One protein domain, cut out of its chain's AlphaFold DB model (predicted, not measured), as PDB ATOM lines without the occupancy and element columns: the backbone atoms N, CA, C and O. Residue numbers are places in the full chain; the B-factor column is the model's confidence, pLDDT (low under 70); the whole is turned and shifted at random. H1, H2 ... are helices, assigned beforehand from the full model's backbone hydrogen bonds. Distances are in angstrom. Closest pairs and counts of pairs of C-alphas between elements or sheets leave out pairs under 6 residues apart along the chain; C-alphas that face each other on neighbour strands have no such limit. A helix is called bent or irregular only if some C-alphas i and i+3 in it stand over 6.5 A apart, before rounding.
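What this domain is: This is residues 11 to 152 of the 152 residues of an uncharacterized protein of Actinobacteria bacterium (UniProt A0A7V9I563). Two long crossed helices, H3 and H8, make the core of this all-helix domain; H1 and H7 pack on one side of it, and H6 and H5 on H8 at the other side. The short H2 sits where H3 and H8 come together, the short H4 follows at the far end of H3, and a long loop without a named element, residues 87 to 105, leads from H6 to H7. The printed part has 142 residues with eight named helices, H1 to H8 in order, and no named strand. It is compact and rounded, with a radius of gyration of the C-alphas of 14.2 A and spans of 39 by 35 by 29 A.

Where its parts are: H1, residues 11 to 26, begins with C-alpha 11 at (138.326, 135.737, 86.557) and is 21.3 A long; it has a kink of 28 degrees near residue 18 and is only just irregular, with C-alphas 15 and 18 6.54 A apart. H2 is residues 35 to 38. H3, residues 41 to 56, is 22.2 A long and begins with C-alpha 41 at (116.189, 126.269, 98.746). H4 is residues 58 to 61, H5 residues 65 to 71 and H6 residues 76 to 86, 15.4 A long. H7, residues 106 to 119, is 20.0 A long. H8, residues 128 to 150, is the longest at 33.6 A and ends with C-alpha 150 at (115.520, 111.718, 76.040).

How they stand to each other: H3 and H8 touch at a steep tilt of 48 degrees, the same way; their closest C-alphas, of Ala 43 and Gly 138, are 4.1 A apart. With residues 21 to 25 alone, H1 touches H3, closest at the C-alphas of Val 25 and Leu 48, 5.7 A. H1 touches H7 at a steep tilt of 56 degrees, closest at the C-alphas of Val 18 and Val 112, 5.4 A. H6 touches H8 at a steep tilt of 45 degrees, opposite ways, with the C-alphas of Ser 80 and Tyr 140 closest, 5.0 A. H5 is about perpendicular to H8, at 80 degrees, and touches its residues 144 to 148 alone, closest at the C-alphas of Ala 68 and Val 147, 6.0 A. H2 touches H8, the C-alphas of Ala 37 and Gly 138 being closest at 5.3 A. H4 and H3 touch only at the corner, closest at the C-alphas of Thr 54 and Ala 60, 4.7 A. H1 and H8 are apart. Every O i to N i+4 pair is within hydrogen-bond range in H3, H6 and H7; in H1 9 of 12 are, in H8 17 of 19, and in H5 1 of 3, beside 1 of 4 O i to N i+3 pairs, while H2 and H4 are too short for an O i to N i+4 pair.

The domain as a whole: The C-alphas farthest apart, of Ala 125 and Arg 152, are 44.1 A apart. The printed part has no cut, and its one long link is H6 to H7, 19 residues. Mean pLDDT of the printed part is 80.4, with 35 residues under 70, among them 88 to 105.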
ATOM      1  N   LYS A  11     138.977 134.424  86.464       64.56
ATOM      2  CA  LYS A  11     138.326 135.737  86.557       64.56
ATOM      3  C   LYS A  11     137.273 135.908  85.471       64.56
ATOM      4  O   LYS A  11     136.154 136.268  85.801       64.56
ATOM      5  N   LEU A  12     137.592 135.553  84.225       63.91
ATOM      6  CA  LEU A  12     136.644 135.624  83.108       63.91
ATOM      7  C   LEU A  12     135.474 134.649  83.295       63.91
ATOM      8  O   LEU A  12     134.335 134.977  82.982       63.91
ATOM      9  N   VAL A  13     135.733 133.465  83.856       66.75
ATOM     10  CA  VAL A  13     134.667 132.511  84.210       66.75
ATOM     11  C   VAL A  13     133.720 133.104  85.243       66.75
ATOM     12  O   VAL A  13     132.505 133.028  85.074       66.75
ATOM     13  N   LYS A  14     134.265 133.706  86.302       65.69
ATOM     14  CA  LYS A  14     133.451 134.355  87.330       65.69
ATOM     15  C   LYS A  14     132.656 135.532  86.769       65.69
ATOM     16  O   LYS A  14     131.452 135.602  86.971       65.69
ATOM     17  N   GLU A  15     133.332 136.408  86.035       67.25
ATOM     18  CA  GLU A  15     132.773 137.654  85.514       67.25
ATOM     19  C   GLU A  15     131.643 137.418  84.504       67.25
ATOM     20  O   GLU A  15     130.605 138.066  84.601       67.25
ATOM     21  N   PHE A  16     131.810 136.470  83.576       69.94
ATOM     22  CA  PHE A  16     130.876 136.306  82.458       69.94
ATOM     23  C   PHE A  16     129.928 135.112  82.579       69.94
ATOM     24  O   PHE A  16     128.828 135.164  82.030       69.94
ATOM     25  N   LEU A  17     130.331 134.026  83.250       78.75
ATOM     26  CA  LEU A  17     129.529 132.796  83.312       78.75
ATOM     27  C   LEU A  17     128.834 132.644  84.663       78.75
ATOM     28  O   LEU A  17     127.624 132.446  84.698       78.75
ATOM     29  N   VAL A  18     129.574 132.766  85.765       83.56
ATOM     30  CA  VAL A  18     129.022 132.545  87.113       83.56
ATOM     31  C   VAL A  18     127.974 133.597  87.451       83.56
ATOM     32  O   VAL A  18     126.880 133.229  87.868       83.56
ATOM     33  N   ASN A  19     128.275 134.879  87.221       84.56
ATOM     34  CA  ASN A  19     127.323 135.964  87.468       84.56
ATOM     35  C   ASN A  19     126.044 135.780  86.650       84.56
ATOM     36  O   ASN A  19     124.956 135.783  87.215       84.56
ATOM     37  N   ARG A  20     126.182 135.522  85.344       87.69
ATOM     38  CA  ARG A  20     125.044 135.319  84.444       87.69
ATOM     39  C   ARG A  20     124.160 134.150  84.878       87.69
ATOM     40  O   ARG A  20     122.956 134.328  85.011       87.69
ATOM     41  N   ILE A  21     124.747 132.972  85.117       88.88
ATOM     42  CA  ILE A  21     123.990 131.796  85.574       88.88
ATOM     43  C   ILE A  21     123.289 132.122  86.894       88.88
ATOM     44  O   ILE A  21     122.103 131.858  87.049       88.88
ATOM     45  N   SER A  22     124.006 132.743  87.829       89.75
ATOM     46  CA  SER A  22     123.463 133.055  89.148       89.75
ATOM     47  C   SER A  22     122.327 134.076  89.087       89.75
ATOM     48  O   SER A  22     121.381 133.953  89.851       89.75
ATOM     49  N   GLU A  23     122.397 135.088  88.222       91.31
ATOM     50  CA  GLU A  23     121.316 136.060  88.001       91.31
ATOM     51  C   GLU A  23     120.079 135.409  87.376       91.31
ATOM     52  O   GLU A  23     118.964 135.638  87.842       91.31
ATOM     53  N   GLU A  24     120.267 134.557  86.368       92.81
ATOM     54  CA  GLU A  24     119.162 133.831  85.740       92.81
ATOM     55  C   GLU A  24     118.508 132.826  86.702       92.81
ATOM     56  O   GLU A  24     117.292 132.649  86.651       92.81
ATOM     57  N   VAL A  25     119.275 132.218  87.614       93.88
ATOM     58  CA  VAL A  25     118.729 131.385  88.698       93.88
ATOM     59  C   VAL A  25     117.883 132.216  89.665       93.88
ATOM     60  O   VAL A  25     116.767 131.803  89.975       93.88
ATOM     61  N   GLU A  26     118.352 133.390  90.112       93.94
ATOM     62  CA  GLU A  26     117.544 134.257  90.992       93.94
ATOM     63  C   GLU A  26     116.227 134.662  90.339       93.94
ATOM     64  O   GLU A  26     115.182 134.639  90.984       93.94
ATOM     65  N   ALA A  27     116.263 135.004  89.050       94.19
ATOM     66  CA  ALA A  27     115.074 135.404  88.306       94.19
ATOM     67  C   ALA A  27     114.015 134.289  88.216       94.19
ATOM     68  O   ALA A  27     112.862 134.569  87.892       94.19
ATOM     69  N   ARG A  28     114.401 133.036  88.492       94.81
ATOM     70  CA  ARG A  28     113.563 131.841  88.361       94.81
ATOM     71  C   ARG A  28     113.314 131.126  89.684       94.81
ATOM     72  O   ARG A  28     112.691 130.072  89.647       94.81
ATOM     73  N   VAL A  29     113.766 131.646  90.827       91.69
ATOM     74  CA  VAL A  29     113.691 130.916  92.107       91.69
ATOM     75  C   VAL A  29     112.256 130.497  92.470       91.69
ATOM     76  O   VAL A  29     112.050 129.387  92.949       91.69
ATOM     77  N   GLU A  30     111.261 131.311  92.112       91.31
ATOM     78  CA  GLU A  30     109.825 131.042  92.314       91.31
ATOM     79  C   GLU A  30     109.192 130.139  91.236       91.31
ATOM     80  O   GLU A  30     107.980 129.941  91.224       91.31
ATOM     81  N   SER A  31     109.978 129.623  90.287       90.50
ATOM     82  CA  SER A  31     109.465 128.735  89.236       90.50
ATOM     83  C   SER A  31     109.136 127.355  89.798       90.50
ATOM     84  O   SER A  31     109.723 126.912  90.790       90.50
ATOM     85  N   ASP A  32     108.239 126.645  89.119       92.44
ATOM     86  CA  ASP A  32     107.943 125.256  89.452       92.44
ATOM     87  C   ASP A  32     109.186 124.376  89.251       92.44
ATOM     88  O   ASP A  32     109.861 124.426  88.218       92.44
ATOM     89  N   VAL A  33     109.482 123.568  90.266       93.12
ATOM     90  CA  VAL A  33     110.518 122.527  90.279       93.12
ATOM     91  C   VAL A  33     109.906 121.264  90.903       93.12
ATOM     92  O   VAL A  33     108.892 121.383  91.597       93.12
ATOM     93  N   PRO A  34     110.481 120.070  90.682       91.50
ATOM     94  CA  PRO A  34     110.028 118.843  91.341       91.50
ATOM     95  C   PRO A  34     109.994 118.982  92.868       91.50
ATOM     96  O   PRO A  34     110.803 119.718  93.439       91.50
ATOM     97  N   GLU A  35     109.086 118.257  93.526       90.31
ATOM     98  CA  GLU A  35     108.890 118.297  94.986       90.31
ATOM     99  C   GLU A  35     110.205 118.025  95.736       90.31
ATOM    100  O   GLU A  35     110.571 118.757  96.652       90.31
ATOM    101  N   GLU A  36     111.004 117.078  95.239       89.25
ATOM    102  CA  GLU A  36     112.299 116.687  95.798       89.25
ATOM    103  C   GLU A  36     113.339 117.818  95.798       89.25
ATOM    104  O   GLU A  36     114.271 117.800  96.604       89.25
ATOM    105  N   ALA A  37     113.204 118.794  94.897       89.44
ATOM    106  CA  ALA A  37     114.021 120.006  94.888       89.44
ATOM    107  C   ALA A  37     113.319 121.190  95.568       89.44
ATOM    108  O   ALA A  37     113.998 122.110  96.021       89.44
ATOM    109  N   ALA A  38     111.985 121.200  95.633       89.00
ATOM    110  CA  ALA A  38     111.198 122.310  96.160       89.00
ATOM    111  C   ALA A  38     111.335 122.478  97.681       89.00
ATOM    112  O   ALA A  38     111.288 123.616  98.150       89.00
ATOM    113  N   ASP A  39     111.539 121.380  98.414       89.06
ATOM    114  CA  ASP A  39     111.626 121.346  99.882       89.06
ATOM    115  C   ASP A  39     112.933 121.925 100.456       89.06
ATOM    116  O   ASP A  39     113.066 122.117 101.668       89.06
ATOM    117  N   ASP A  40     113.916 122.213  99.600       91.62
ATOM    118  CA  ASP A  40     115.215 122.750  99.989       91.62
ATOM    119  C   ASP A  40     115.659 123.857  99.022       91.62
ATOM    120  O   ASP A  40     116.002 123.593  97.869       91.62
ATOM    121  N   ASP A  41     115.738 125.098  99.513       91.94
ATOM    122  CA  ASP A  41     116.189 126.269  98.746       91.94
ATOM    123  C   ASP A  41     117.511 126.043  97.994       91.94
ATOM    124  O   ASP A  41     117.693 126.549  96.883       91.94
ATOM    125  N   LEU A  42     118.451 125.288  98.572       93.88
ATOM    126  CA  LEU A  42     119.717 124.981  97.908       93.88
ATOM    127  C   LEU A  42     119.523 123.974  96.779       93.88
ATOM    128  O   LEU A  42     120.066 124.193  95.694       93.88
ATOM    129  N   ALA A  43     118.735 122.921  97.001       93.81
ATOM    130  CA  ALA A  43     118.426 121.938  95.967       93.81
ATOM    131  C   ALA A  43     117.687 122.606  94.799       93.81
ATOM    132  O   ALA A  43     118.133 122.508  93.656       93.81
ATOM    133  N   ARG A  44     116.651 123.405  95.073       96.19
ATOM    134  CA  ARG A  44     115.953 124.236  94.079       96.19
ATOM    135  C   ARG A  44     116.923 125.046  93.221       96.19
ATOM    136  O   ARG A  44     116.848 125.029  91.994       96.19
ATOM    137  N   ARG A  45     117.877 125.738  93.847       95.50
ATOM    138  CA  ARG A  45     118.875 126.558  93.140       95.50
ATOM    139  C   ARG A  45     119.856 125.725  92.322       95.50
ATOM    140  O   ARG A  45     120.259 126.170  91.250       95.50
ATOM    141  N   GLY A  46     120.221 124.533  92.785       94.50
ATOM    142  CA  GLY A  46     121.013 123.581  92.007       94.50
ATOM    143  C   GLY A  46     120.281 123.064  90.777       94.50
ATOM    144  O   GLY A  46     120.847 123.046  89.684       94.50
ATOM    145  N   TYR A  47     119.002 122.729  90.937       95.38
ATOM    146  CA  TYR A  47     118.126 122.306  89.846       95.38
ATOM    147  C   TYR A  47     118.009 123.400  88.777       95.38
ATOM    148  O   TYR A  47     118.286 123.173  87.596       95.38
ATOM    149  N   LEU A  48     117.682 124.626  89.198       94.94
ATOM    150  CA  LEU A  48     117.559 125.777  88.304       94.94
ATOM    151  C   LEU A  48     118.888 126.136  87.632       94.94
ATOM    152  O   LEU A  48     118.894 126.527  86.467       94.94
ATOM    153  N   ALA A  49     120.019 125.974  88.321       93.19
ATOM    154  CA  ALA A  49     121.327 126.205  87.719       93.19
ATOM    155  C   ALA A  49     121.595 125.239  86.561       93.19
ATOM    156  O   ALA A  49     122.062 125.675  85.510       93.19
ATOM    157  N   ARG A  50     121.249 123.954  86.712       91.06
ATOM    158  CA  ARG A  50     121.369 122.986  85.616       91.06
ATOM    159  C   ARG A  50     120.463 123.355  84.440       91.06
ATOM    160  O   ARG A  50     120.919 123.330  83.301       91.06
ATOM    161  N   LEU A  51     119.220 123.752  84.713       90.38
ATOM    162  CA  LEU A  51     118.275 124.208  83.688       90.38
ATOM    163  C   LEU A  51     118.836 125.402  82.888       90.38
ATOM    164  O   LEU A  51     118.885 125.362  81.659       90.38
ATOM    165  N   VAL A  52     119.327 126.431  83.586       90.25
ATOM    166  CA  VAL A  52     119.950 127.617  82.978       90.25
ATOM    167  C   VAL A  52     121.189 127.235  82.164       90.25
ATOM    168  O   VAL A  52     121.341 127.681  81.029       90.25
ATOM    169  N   GLU A  53     122.072 126.382  82.691       86.81
ATOM    170  CA  GLU A  53     123.238 125.899  81.939       86.81
ATOM    171  C   GLU A  53     122.830 125.191  80.639       86.81
ATOM    172  O   GLU A  53     123.416 125.443  79.583       86.81
ATOM    173  N   THR A  54     121.811 124.334  80.692       82.31
ATOM    174  CA  THR A  54     121.295 123.607  79.527       82.31
ATOM    175  C   THR A  54     120.728 124.551  78.457       82.31
ATOM    176  O   THR A  54     120.958 124.348  77.261       82.31
ATOM    177  N   GLU A  55     120.041 125.622  78.855       84.88
ATOM    178  CA  GLU A  55     119.535 126.642  77.929       84.88
ATOM    179  C   GLU A  55     120.662 127.478  77.305       84.88
ATOM    180  O   GLU A  55     120.669 127.714  76.090       84.88
ATOM    181  N   LEU A  56     121.633 127.892  78.124       79.31
ATOM    182  CA  LEU A  56     122.743 128.752  77.715       79.31
ATOM    183  C   LEU A  56     123.764 128.046  76.820       79.31
ATOM    184  O   LEU A  56     124.369 128.693  75.959       79.31
ATOM    185  N   PHE A  57     123.976 126.740  77.003       73.38
ATOM    186  CA  PHE A  57     125.034 126.001  76.317       73.38
ATOM    187  C   PHE A  57     124.475 124.836  75.488       73.38
ATOM    188  O   PHE A  57     124.029 123.823  76.013       73.38
ATOM    189  N   GLU A  58     124.605 124.917  74.159       58.91
ATOM    190  CA  GLU A  58     124.203 123.840  73.234       58.91
ATOM    191  C   GLU A  58     124.781 122.445  73.564       58.91
ATOM    192  O   GLU A  58     124.042 121.466  73.446       58.91
ATOM    193  N   PRO A  59     126.050 122.290  74.003       55.12
ATOM    194  CA  PRO A  59     126.576 120.987  74.414       55.12
ATOM    195  C   PRO A  59     125.990 120.450  75.728       55.12
ATOM    196  O   PRO A  59     126.041 119.240  75.939       55.12
ATOM    197  N   ALA A  60     125.452 121.312  76.602       55.88
ATOM    198  CA  ALA A  60     124.822 120.903  77.861       55.88
ATOM    199  C   ALA A  60     123.442 120.259  77.641       55.88
ATOM    200  O   ALA A  60     123.030 119.452  78.465       55.88
ATOM    201  N   ARG A  61     122.799 120.510  76.486       55.38
ATOM    202  CA  ARG A  61     121.533 119.869  76.075       55.38
ATOM    203  C   ARG A  61     121.632 118.373  75.806       55.38
ATOM    204  O   ARG A  61     120.602 117.736  75.616       55.38
ATOM    205  N   LYS A  62     122.839 117.808  75.688       64.19
ATOM    206  CA  LYS A  62     122.978 116.368  75.461       64.19
ATOM    207  C   LYS A  62     122.896 115.645  76.805       64.19
ATOM    208  O   LYS A  62     123.760 115.895  77.650       64.19
ATOM    209  N   PRO A  63     121.930 114.731  76.983       69.25
ATOM    210  CA  PRO A  63     121.855 113.899  78.175       69.25
ATOM    211  C   PRO A  63     123.143 113.111  78.374       69.25
ATOM    212  O   PRO A  63     123.853 112.801  77.414       69.25
ATOM    213  N   MET A  64     123.432 112.761  79.624       75.88
ATOM    214  CA  MET A  64     124.585 111.944  79.984       75.88
ATOM    215  C   MET A  64     124.365 110.486  79.573       75.88
ATOM    216  O   MET A  64     123.573 109.805  80.221       75.88
ATOM    217  N   PRO A  65     125.086 109.950  78.566       69.50
ATOM    218  CA  PRO A  65     124.824 108.591  78.089       69.50
ATOM    219  C   PRO A  65     125.090 107.526  79.159       69.50
ATOM    220  O   PRO A  65     124.398 106.523  79.218       69.50
ATOM    221  N   TRP A  66     126.067 107.774  80.036       78.44
ATOM    222  CA  TRP A  66     126.419 106.879  81.141       78.44
ATOM    223  C   TRP A  66     125.400 106.901  82.287       78.44
ATOM    224  O   TRP A  66     125.356 105.964  83.073       78.44
ATOM    225  N   LEU A  67     124.603 107.968  82.411       80.94
ATOM    226  CA  LEU A  67     123.604 108.088  83.472       80.94
ATOM    227  C   LEU A  67     122.339 107.286  83.131       80.94
ATOM    228  O   LEU A  67     121.657 106.826  84.037       80.94
ATOM    229  N   ALA A  68     122.076 107.043  81.843       81.31
ATOM    230  CA  ALA A  68     120.979 106.179  81.401       81.31
ATOM    231  C   ALA A  68     121.118 104.747  81.935       81.31
ATOM    232  O   ALA A  68     120.128 104.141  82.319       81.31
ATOM    233  N   GLU A  69     122.349 104.235  82.005       83.12
ATOM    234  CA  GLU A  69     122.637 102.908  82.559       83.12
ATOM    235  C   GLU A  69     122.414 102.854  84.077       83.12
ATOM    236  O   GLU A  69     122.008 101.820  84.594       83.12
ATOM    237  N   LEU A  70     122.660 103.957  84.793       81.62
ATOM    238  CA  LEU A  70     122.432 104.037  86.242       81.62
ATOM    239  C   LEU A  70     120.952 104.209  86.591       81.62
ATOM    240  O   LEU A  70     120.503 103.701  87.610       81.62
ATOM    241  N   LEU A  71     120.196 104.909  85.742       86.06
ATOM    242  CA  LEU A  71     118.750 105.082  85.898       86.06
ATOM    243  C   LEU A  71     117.952 103.826  85.524       86.06
ATOM    244  O   LEU A  71     116.760 103.758  85.814       86.06
ATOM    245  N   ASP A  72     118.573 102.825  84.892       85.81
ATOM    246  CA  ASP A  72     117.898 101.571  84.567       85.81
ATOM    247  C   ASP A  72     117.493 100.841  85.861       85.81
ATOM    248  O   ASP A  72     118.325 100.322  86.610       85.81
ATOM    249  N   GLY A  73     116.192 100.864  86.159       80.81
ATOM    250  CA  GLY A  73     115.612 100.273  87.366       80.81
ATOM    251  C   GLY A  73     115.752 101.095  88.654       80.81
ATOM    252  O   GLY A  73     115.465 100.546  89.717       80.81
ATOM    253  N   HIS A  74     116.155 102.370  88.581       85.44
ATOM    254  CA  HIS A  74     116.332 103.244  89.749       85.44
ATOM    255  C   HIS A  74     115.605 104.586  89.581       85.44
ATOM    256  O   HIS A  74     115.498 105.121  88.478       85.44
ATOM    257  N   GLU A  75     115.133 105.157  90.691       88.19
ATOM    258  CA  GLU A  75     114.493 106.475  90.705       88.19
ATOM    259  C   GLU A  75     115.536 107.606  90.643       88.19
ATOM    260  O   GLU A  75     116.597 107.536  91.273       88.19
ATOM    261  N   SER A  76     115.219 108.696  89.936       87.62
ATOM    262  CA  SER A  76     116.114 109.857  89.758       87.62
ATOM    263  C   SER A  76     116.611 110.453  91.078       87.62
ATOM    264  O   SER A  76     117.758 110.890  91.175       87.62
ATOM    265  N   ALA A  77     115.758 110.470  92.106       85.31
ATOM    266  CA  ALA A  77     116.116 110.977  93.425       85.31
ATOM    267  C   ALA A  77     117.188 110.112  94.107       85.31
ATOM    268  O   ALA A  77     118.081 110.650  94.761       85.31
ATOM    269  N   ASP A  78     117.130 108.791  93.937       86.19
ATOM    270  CA  ASP A  78     118.090 107.861  94.534       86.19
ATOM    271  C   ASP A  78     119.445 107.964  93.832       86.19
ATOM    272  O   ASP A  78     120.461 108.202  94.485       86.19
ATOM    273  N   VAL A  79     119.447 107.933  92.495       85.19
ATOM    274  CA  VAL A  79     120.666 108.107  91.688       85.19
ATOM    275  C   VAL A  79     121.322 109.465  91.955       85.19
ATOM    276  O   VAL A  79     122.544 109.558  92.070       85.19
ATOM    277  N   SER A  80     120.530 110.531  92.108       84.94
ATOM    278  CA  SER A  80     121.049 111.855  92.466       84.94
ATOM    279  C   SER A  80     121.808 111.832  93.799       84.94
ATOM    280  O   SER A  80     122.928 112.343  93.877       84.94
ATOM    281  N   ARG A  81     121.252 111.190  94.837       86.12
ATOM    282  CA  ARG A  81     121.919 111.071  96.145       86.12
ATOM    283  C   ARG A  81     123.240 110.309  96.041       86.12
ATOM    284  O   ARG A  81     124.242 110.780  96.573       86.12
ATOM    285  N   GLU A  82     123.270 109.201  95.303       84.31
ATOM    286  CA  GLU A  82     124.501 108.428  95.076       84.31
ATOM    287  C   GLU A  82     125.582 109.254  94.362       84.31
ATOM    288  O   GLU A  82     126.762 109.220  94.730       84.31
ATOM    289  N   LEU A  83     125.192 110.061  93.371       83.50
ATOM    290  CA  LEU A  83     126.122 110.944  92.670       83.50
ATOM    291  C   LEU A  83     126.708 112.009  93.597       83.50
ATOM    292  O   LEU A  83     127.920 112.226  93.556       83.50
ATOM    293  N   VAL A  84     125.891 112.619  94.462       84.19
ATOM    294  CA  VAL A  84     126.354 113.579  95.480       84.19
ATOM    295  C   VAL A  84     127.366 112.943  96.433       84.19
ATOM    296  O   VAL A  84     128.344 113.588  96.810       84.19
ATOM    297  N   GLU A  85     127.163 111.687  96.832       81.81
ATOM    298  CA  GLU A  85     128.104 110.970  97.698       81.81
ATOM    299  C   GLU A  85     129.444 110.702  97.010       81.81
ATOM    300  O   GLU A  85     130.494 110.788  97.654       81.81
ATOM    301  N   SER A  86     129.411 110.423  95.705       77.06
ATOM    302  CA  SER A  86     130.599 110.180  94.884       77.06
ATOM    303  C   SER A  86     131.339 111.453  94.450       77.06
ATOM    304  O   SER A  86     132.454 111.364  93.923       77.06
ATOM    305  N   ASP A  87     130.734 112.628  94.650       74.50
ATOM    306  CA  ASP A  87     131.264 113.897  94.163       74.50
ATOM    307  C   ASP A  87     132.478 114.347  94.996       74.50
ATOM    308  O   ASP A  87     132.393 114.441  96.227       74.50
ATOM    309  N   PRO A  88     133.637 114.635  94.375       69.12
ATOM    310  CA  PRO A  88     134.812 115.050  95.123       69.12
ATOM    311  C   PRO A  88     134.591 116.437  95.740       69.12
ATOM    312  O   PRO A  88     134.312 117.413  95.045       69.12
ATOM    313  N   SER A  89     134.773 116.532  97.057       65.50
ATOM    314  CA  SER A  89     134.599 117.778  97.807       65.50
ATOM    315  C   SER A  89     135.621 118.850  97.403       65.50
ATOM    316  O   SER A  89     136.824 118.573  97.328       65.50
ATOM    317  N   GLY A  90     135.174 120.104  97.289       66.50
ATOM    318  CA  GLY A  90     136.043 121.277  97.180       66.50
ATOM    319  C   GLY A  90     136.374 121.730  95.754       66.50
ATOM    320  O   GLY A  90     135.798 121.293  94.763       66.50
ATOM    321  N   LYS A  91     137.301 122.695  95.657       64.75
ATOM    322  CA  LYS A  91     137.668 123.308  94.377       64.75
ATOM    323  C   LYS A  91     138.387 122.277  93.494       64.75
ATOM    324  O   LYS A  91     139.404 121.741  93.937       64.75
ATOM    325  N   PRO A  92     137.957 122.075  92.237       62.59
ATOM    326  CA  PRO A  92     138.670 121.193  91.321       62.59
ATOM    327  C   PRO A  92     140.090 121.710  91.038       62.59
ATOM    328  O   PRO A  92     140.291 122.909  90.817       62.59
ATOM    329  N   ASP A  93     141.068 120.800  91.018       57.09
ATOM    330  CA  ASP A  93     142.437 121.071  90.567       57.09
ATOM    331  C   ASP A  93     142.563 120.734  89.067       57.09
ATOM    332  O   ASP A  93     142.291 119.598  88.673       57.09
ATOM    333  N   PRO A  94     142.925 121.667  88.172       54.47
ATOM    334  CA  PRO A  94     143.237 121.313  86.786       54.47
ATOM    335  C   PRO A  94     144.608 120.597  86.718       54.47
ATOM    336  O   PRO A  94     145.593 121.202  87.133       54.47
ATOM    337  N   PRO A  95     144.757 119.367  86.162       50.66
ATOM    338  CA  PRO A  95     143.906 118.655  85.203       50.66
ATOM    339  C   PRO A  95     143.217 117.407  85.797       50.66
ATOM    340  O   PRO A  95     142.933 116.462  85.057       50.66
ATOM    341  N   ALA A  96     143.000 117.363  87.114       46.00
ATOM    342  CA  ALA A  96     142.486 116.207  87.837       46.00
ATOM    343  C   ALA A  96     141.011 115.929  87.484       46.00
ATOM    344  O   ALA A  96     140.088 116.299  88.194       46.00
ATOM    345  N   GLY A  97     140.820 115.263  86.345       44.91
ATOM    346  CA  GLY A  97     139.811 114.229  86.163       44.91
ATOM    347  C   GLY A  97     138.371 114.685  85.941       44.91
ATOM    348  O   GLY A  97     137.667 115.069  86.860       44.91
ATOM    349  N   ASN A  98     137.908 114.509  84.702       46.28
ATOM    350  CA  ASN A  98     136.658 113.818  84.360       46.28
ATOM    351  C   ASN A  98     135.436 114.053  85.264       46.28
ATOM    352  O   ASN A  98     134.815 113.097  85.724       46.28
ATOM    353  N   TRP A  99     135.013 115.301  85.425       52.19
ATOM    354  CA  TRP A  99     133.625 115.555  85.795       52.19
ATOM    355  C   TRP A  99     132.777 115.141  84.594       52.19
ATOM    356  O   TRP A  99     132.843 115.765  83.536       52.19
ATOM    357  N   ARG A 100     132.061 114.020  84.722       59.31
ATOM    358  CA  ARG A 100     131.358 113.356  83.613       59.31
ATOM    359  C   ARG A 100     130.088 114.092  83.152       59.31
ATOM    360  O   ARG A 100     129.377 113.575  82.292       59.31
ATOM    361  N   VAL A 101     129.829 115.280  83.704       58.62
ATOM    362  CA  VAL A 101     128.677 116.136  83.395       58.62
ATOM    363  C   VAL A 101     128.971 117.010  82.162       58.62
ATOM    364  O   VAL A 101     129.920 117.798  82.196       58.62
ATOM    365  N   PRO A 102     128.188 116.902  81.071       58.31
ATOM    366  CA  PRO A 102     128.247 117.787  79.914       58.31
ATOM    367  C   PRO A 102     127.877 119.221  80.292       58.31
ATOM    368  O   PRO A 102     126.931 119.434  81.043       58.31
ATOM    369  N   GLY A 103     128.571 120.207  79.729       61.66
ATOM    370  CA  GLY A 103     128.329 121.623  80.007       61.66
ATOM    371  C   GLY A 103     129.589 122.337  80.493       61.66
ATOM    372  O   GLY A 103     130.702 121.854  80.245       61.66
ATOM    373  N   PRO A 104     129.454 123.513  81.125       62.00
ATOM    374  CA  PRO A 104     130.609 124.212  81.651       62.00
ATOM    375  C   PRO A 104     131.265 123.342  82.741       62.00
ATOM    376  O   PRO A 104     130.607 122.847  83.650       62.00
ATOM    377  N   GLY A 105     132.568 123.068  82.601       68.12
ATOM    378  CA  GLY A 105     133.265 122.088  83.447       68.12
ATOM    379  C   GLY A 105     133.162 122.405  84.946       68.12
ATOM    380  O   GLY A 105     132.864 123.536  85.317       68.12
ATOM    381  N   GLY A 106     133.484 121.439  85.819       72.81
ATOM    382  CA  GLY A 106     133.220 121.501  87.273       72.81
ATOM    383  C   GLY A 106     133.689 122.756  88.031       72.81
ATOM    384  O   GLY A 106     133.196 123.031  89.118       72.81
ATOM    385  N   HIS A 107     134.576 123.569  87.452       73.31
ATOM    386  CA  HIS A 107     134.929 124.890  87.977       73.31
ATOM    387  C   HIS A 107     133.750 125.872  87.973       73.31
ATOM    388  O   HIS A 107     133.602 126.632  88.924       73.31
ATOM    389  N   VAL A 108     132.937 125.881  86.914       78.50
ATOM    390  CA  VAL A 108     131.777 126.776  86.814       78.50
ATOM    391  C   VAL A 108     130.738 126.369  87.840       78.50
ATOM    392  O   VAL A 108     130.386 127.206  88.658       78.50
ATOM    393  N   ARG A 109     130.378 125.080  87.889       83.81
ATOM    394  CA  ARG A 109     129.489 124.538  88.922       83.81
ATOM    395  C   ARG A 109     129.962 124.907  90.326       83.81
ATOM    396  O   ARG A 109     129.212 125.538  91.051       83.81
ATOM    397  N   TYR A 110     131.225 124.630  90.664       83.50
ATOM    398  CA  TYR A 110     131.795 124.998  91.964       83.50
ATOM    399  C   TYR A 110     131.603 126.489  92.283       83.50
ATOM    400  O   TYR A 110     131.154 126.844  93.369       83.50
ATOM    401  N   PHE A 111     131.914 127.386  91.341       85.69
ATOM    402  CA  PHE A 111     131.754 128.820  91.580       85.69
ATOM    403  C   PHE A 111     130.290 129.277  91.624       85.69
ATOM    404  O   PHE A 111     129.996 130.176  92.405       85.69
ATOM    405  N   VAL A 112     129.388 128.666  90.853       88.75
ATOM    406  CA  VAL A 112     127.940 128.930  90.920       88.75
ATOM    407  C   VAL A 112     127.378 128.475  92.267       88.75
ATOM    408  O   VAL A 112     126.622 129.217  92.887       88.75
ATOM    409  N   THR A 113     127.802 127.317  92.776       89.75
ATOM    410  CA  THR A 113     127.429 126.865  94.120       89.75
ATOM    411  C   THR A 113     127.913 127.858  95.177       89.75
ATOM    412  O   THR A 113     127.122 128.286  96.010       89.75
ATOM    413  N   LEU A 114     129.175 128.303  95.119       88.44
ATOM    414  CA  LEU A 114     129.685 129.309  96.062       88.44
ATOM    415  C   LEU A 114     128.915 130.633  96.005       88.44
ATOM    416  O   LEU A 114     128.664 131.228  97.051       88.44
ATOM    417  N   GLU A 115     128.551 131.093  94.809       89.12
ATOM    418  CA  GLU A 115     127.765 132.314  94.624       89.12
ATOM    419  C   GLU A 115     126.354 132.158  95.211       89.12
ATOM    420  O   GLU A 115     125.882 133.038  95.929       89.12
ATOM    421  N   ALA A 116     125.710 131.003  95.009       90.19
ATOM    422  CA  ALA A 116     124.417 130.694  95.619       90.19
ATOM    423  C   ALA A 116     124.492 130.698  97.159       90.19
ATOM    424  O   ALA A 116     123.641 131.299  97.816       90.19
ATOM    425  N   LEU A 117     125.538 130.099  97.743       91.12
ATOM    426  CA  LEU A 117     125.763 130.135  99.194       91.12
ATOM    427  C   LEU A 117     125.990 131.563  99.707       91.12
ATOM    428  O   LEU A 117     125.477 131.925 100.767       91.12
ATOM    429  N   ALA A 118     126.739 132.381  98.962       89.00
ATOM    430  CA  ALA A 118     126.993 133.780  99.299       89.00
ATOM    431  C   ALA A 118     125.709 134.613  99.315       89.00
ATOM    432  O   ALA A 118     125.472 135.336 100.284       89.00
ATOM    433  N   LYS A 119     124.853 134.467  98.301       87.25
ATOM    434  CA  LYS A 119     123.572 135.183  98.212       87.25
ATOM    435  C   LYS A 119     122.602 134.829  99.337       87.25
ATOM    436  O   LYS A 119     121.859 135.695  99.788       87.25
ATOM    437  N   LEU A 120     122.647 133.591  99.824       87.19
ATOM    438  CA  LEU A 120     121.848 133.142 100.967       87.19
ATOM    439  C   LEU A 120     122.476 133.491 102.329       87.19
ATOM    440  O   LEU A 120     121.893 133.195 103.369       87.19
ATOM    441  N   GLY A 121     123.664 134.103 102.355       87.75
ATOM    442  CA  GLY A 121     124.369 134.423 103.599       87.75
ATOM    443  C   GLY A 121     124.906 133.195 104.345       87.75
ATOM    444  O   GLY A 121     125.189 133.279 105.538       87.75
ATOM    445  N   LEU A 122     125.076 132.061 103.658       85.81
ATOM    446  CA  LEU A 122     125.439 130.761 104.243       85.81
ATOM    447  C   LEU A 122     126.950 130.473 104.209       85.81
ATOM    448  O   LEU A 122     127.391 129.343 104.416       85.81
ATOM    449  N   VAL A 123     127.782 131.483 103.949       70.31
ATOM    450  CA  VAL A 123     129.243 131.326 103.865       70.31
ATOM    451  C   VAL A 123     129.842 131.343 105.271       70.31
ATOM    452  O   VAL A 123     130.471 132.313 105.689       70.31
ATOM    453  N   GLN A 124     129.642 130.258 106.018       71.06
ATOM    454  CA  GLN A 124     130.344 130.008 107.275       71.06
ATOM    455  C   GLN A 124     131.371 128.884 107.117       71.06
ATOM    456  O   GLN A 124     131.168 127.898 106.403       71.06
ATOM    457  N   ALA A 125     132.521 129.045 107.773       58.84
ATOM    458  CA  ALA A 125     133.560 128.024 107.800       58.84
ATOM    459  C   ALA A 125     133.069 126.798 108.592       58.84
ATOM    460  O   ALA A 125     132.692 126.930 109.750       58.84
ATOM    461  N   GLY A 126     133.109 125.613 107.976       68.69
ATOM    462  CA  GLY A 126     132.783 124.332 108.623       68.69
ATOM    463  C   GLY A 126     131.556 123.617 108.053       68.69
ATOM    464  O   GLY A 126     131.541 122.393 108.039       68.69
ATOM    465  N   GLU A 127     130.586 124.346 107.496       81.88
ATOM    466  CA  GLU A 127     129.346 123.755 106.945       81.88
ATOM    467  C   GLU A 127     129.305 123.734 105.414       81.88
ATOM    468  O   GLU A 127     128.414 123.134 104.815       81.88
ATOM    469  N   ARG A 128     130.291 124.364 104.762       83.25
ATOM    470  CA  ARG A 128     130.311 124.560 103.307       83.25
ATOM    471  C   ARG A 128     130.085 123.269 102.523       83.25
ATOM    472  O   ARG A 128     129.304 123.277 101.587       83.25
ATOM    473  N   GLU A 129     130.739 122.175 102.903       83.25
ATOM    474  CA  GLU A 129     130.606 120.906 102.179       83.25
ATOM    475  C   GLU A 129     129.181 120.340 102.268       83.25
ATOM    476  O   GLU A 129     128.629 119.893 101.267       83.25
ATOM    477  N   ALA A 130     128.548 120.409 103.442       87.50
ATOM    478  CA  ALA A 130     127.168 119.963 103.611       87.50
ATOM    479  C   ALA A 130     126.190 120.826 102.793       87.50
ATOM    480  O   ALA A 130     125.253 120.307 102.188       87.50
ATOM    481  N   LEU A 131     126.431 122.137 102.729       90.06
ATOM    482  CA  LEU A 131     125.629 123.070 101.935       90.06
ATOM    483  C   LEU A 131     125.836 122.873 100.422       90.06
ATOM    484  O   LEU A 131     124.868 122.884  99.663       90.06
ATOM    485  N   GLU A 132     127.074 122.638  99.984       88.88
ATOM    486  CA  GLU A 132     127.397 122.280  98.597       88.88
ATOM    487  C   GLU A 132     126.670 120.991  98.190       88.88
ATOM    488  O   GLU A 132     126.045 120.954  97.132       88.88
ATOM    489  N   ARG A 133     126.658 119.964  99.052       89.75
ATOM    490  CA  ARG A 133     125.936 118.704  98.800       89.75
ATOM    491  C   ARG A 133     124.435 118.918  98.601       89.75
ATOM    492  O   ARG A 133     123.882 118.369  97.655       89.75
ATOM    493  N   ARG A 134     123.784 119.746  99.426       93.38
ATOM    494  CA  ARG A 134     122.351 120.083  99.271       93.38
ATOM    495  C   ARG A 134     122.059 120.731  97.920       93.38
ATOM    496  O   ARG A 134     121.100 120.366  97.250       93.38
ATOM    497  N   TRP A 135     122.924 121.645  97.489       94.06
ATOM    498  CA  TRP A 135     122.819 122.252  96.166       94.06
ATOM    499  C   TRP A 135     123.006 121.218  95.047       94.06
ATOM    500  O   TRP A 135     122.245 121.189  94.080       94.06
ATOM    501  N   LEU A 136     123.984 120.318  95.188       91.56
ATOM    502  CA  LEU A 136     124.265 119.281  94.194       91.56
ATOM    503  C   LEU A 136     123.118 118.278  94.022       91.56
ATOM    504  O   LEU A 136     122.931 117.803  92.905       91.56
ATOM    505  N   VAL A 137     122.321 118.005  95.063       93.44
ATOM    506  CA  VAL A 137     121.134 117.130  94.962       93.44
ATOM    507  C   VAL A 137     120.191 117.609  93.858       93.44
ATOM    508  O   VAL A 137     119.823 116.832  92.978       93.44
ATOM    509  N   GLY A 138     119.820 118.891  93.852       94.69
ATOM    510  CA  GLY A 138     118.915 119.399  92.821       94.69
ATOM    511  C   GLY A 138     119.573 119.499  91.446       94.69
ATOM    512  O   GLY A 138     118.933 119.226  90.431       94.69
ATOM    513  N   PHE A 139     120.872 119.813  91.400       93.31
ATOM    514  CA  PHE A 139     121.630 119.819  90.148       93.31
ATOM    515  C   PHE A 139     121.620 118.433  89.482       93.31
ATOM    516  O   PHE A 139     121.297 118.309  88.299       93.31
ATOM    517  N   TYR A 140     121.928 117.384  90.250       91.38
ATOM    518  CA  TYR A 140     121.934 116.010  89.754       91.38
ATOM    519  C   TYR A 140     120.528 115.457  89.508       91.38
ATOM    520  O   TYR A 140     120.363 114.647  88.597       91.38
ATOM    521  N   LEU A 141     119.508 115.947  90.217       93.62
ATOM    522  CA  LEU A 141     118.116 115.614  89.919       93.62
ATOM    523  C   LEU A 141     117.740 116.033  88.490       93.62
ATOM    524  O   LEU A 141     117.316 115.187  87.705       93.62
ATOM    525  N   ARG A 142     117.992 117.295  88.102       92.75
ATOM    526  CA  ARG A 142     117.701 117.761  86.732       92.75
ATOM    527  C   ARG A 142     118.484 116.976  85.682       92.75
ATOM    528  O   ARG A 142     117.963 116.643  84.622       92.75
ATOM    529  N   CYS A 143     119.740 116.653  85.978       88.75
ATOM    530  CA  CYS A 143     120.556 115.798  85.125       88.75
ATOM    531  C   CYS A 143     119.935 114.411  84.876       88.75
ATOM    532  O   CYS A 143     120.043 113.894  83.763       88.75
ATOM    533  N   CYS A 144     119.315 113.803  85.891       88.25
ATOM    534  CA  CYS A 144     118.631 112.516  85.754       88.25
ATOM    535  C   CYS A 144     117.376 112.639  84.879       88.25
ATOM    536  O   CYS A 144     117.162 111.828  83.978       88.25
ATOM    537  N   GLU A 145     116.585 113.693  85.078       90.19
ATOM    538  CA  GLU A 145     115.386 113.955  84.274       90.19
ATOM    539  C   GLU A 145     115.697 114.157  82.790       90.19
ATOM    540  O   GLU A 145     115.020 113.577  81.948       90.19
ATOM    541  N   GLU A 146     116.754 114.905  82.454       87.50
ATOM    542  CA  GLU A 146     117.188 115.121  81.063       87.50
ATOM    543  C   GLU A 146     117.409 113.793  80.316       87.50
ATOM    544  O   GLU A 146     117.118 113.666  79.121       87.50
ATOM    545  N   VAL A 147     117.920 112.784  81.024       84.94
ATOM    546  CA  VAL A 147     118.135 111.438  80.486       84.94
ATOM    547  C   VAL A 147     116.816 110.690  80.332       84.94
ATOM    548  O   VAL A 147     116.563 110.133  79.263       84.94
ATOM    549  N   ALA A 148     115.953 110.725  81.347       83.06
ATOM    550  CA  ALA A 148     114.635 110.091  81.300       83.06
ATOM    551  C   ALA A 148     113.701 110.710  80.235       83.06
ATOM    552  O   ALA A 148     112.854 110.022  79.664       83.06
ATOM    553  N   GLU A 149     113.847 112.006  79.948       81.62
ATOM    554  CA  GLU A 149     113.127 112.734  78.895       81.62
ATOM    555  C   GLU A 149     113.617 112.353  77.491       81.62
ATOM    556  O   GLU A 149     112.826 112.329  76.552       81.62
ATOM    557  N   SER A 150     114.902 112.018  77.343       72.56
ATOM    558  CA  SER A 150     115.520 111.718  76.040       72.56
ATOM    559  C   SER A 150     115.498 110.239  75.647       72.56
ATOM    560  O   SER A 150     115.864 109.900  74.523       72.56
ATOM    561  N   GLY A 151     115.113 109.359  76.575       58.47
ATOM    562  CA  GLY A 151     114.877 107.932  76.338       58.47
ATOM    563  C   GLY A 151     113.444 107.584  75.908       58.47
ATOM    564  O   GLY A 151     113.150 106.400  75.743       58.47
ATOM    565  N   ARG A 152     112.559 108.581  75.750       49.25
ATOM    566  CA  ARG A 152     111.196 108.444  75.198       49.25
ATOM    567  C   ARG A 152     111.155 108.849  73.728       49.25
ATOM    568  O   ARG A 152     110.326 108.260  73.001       49.25
TER     569      ARG A 152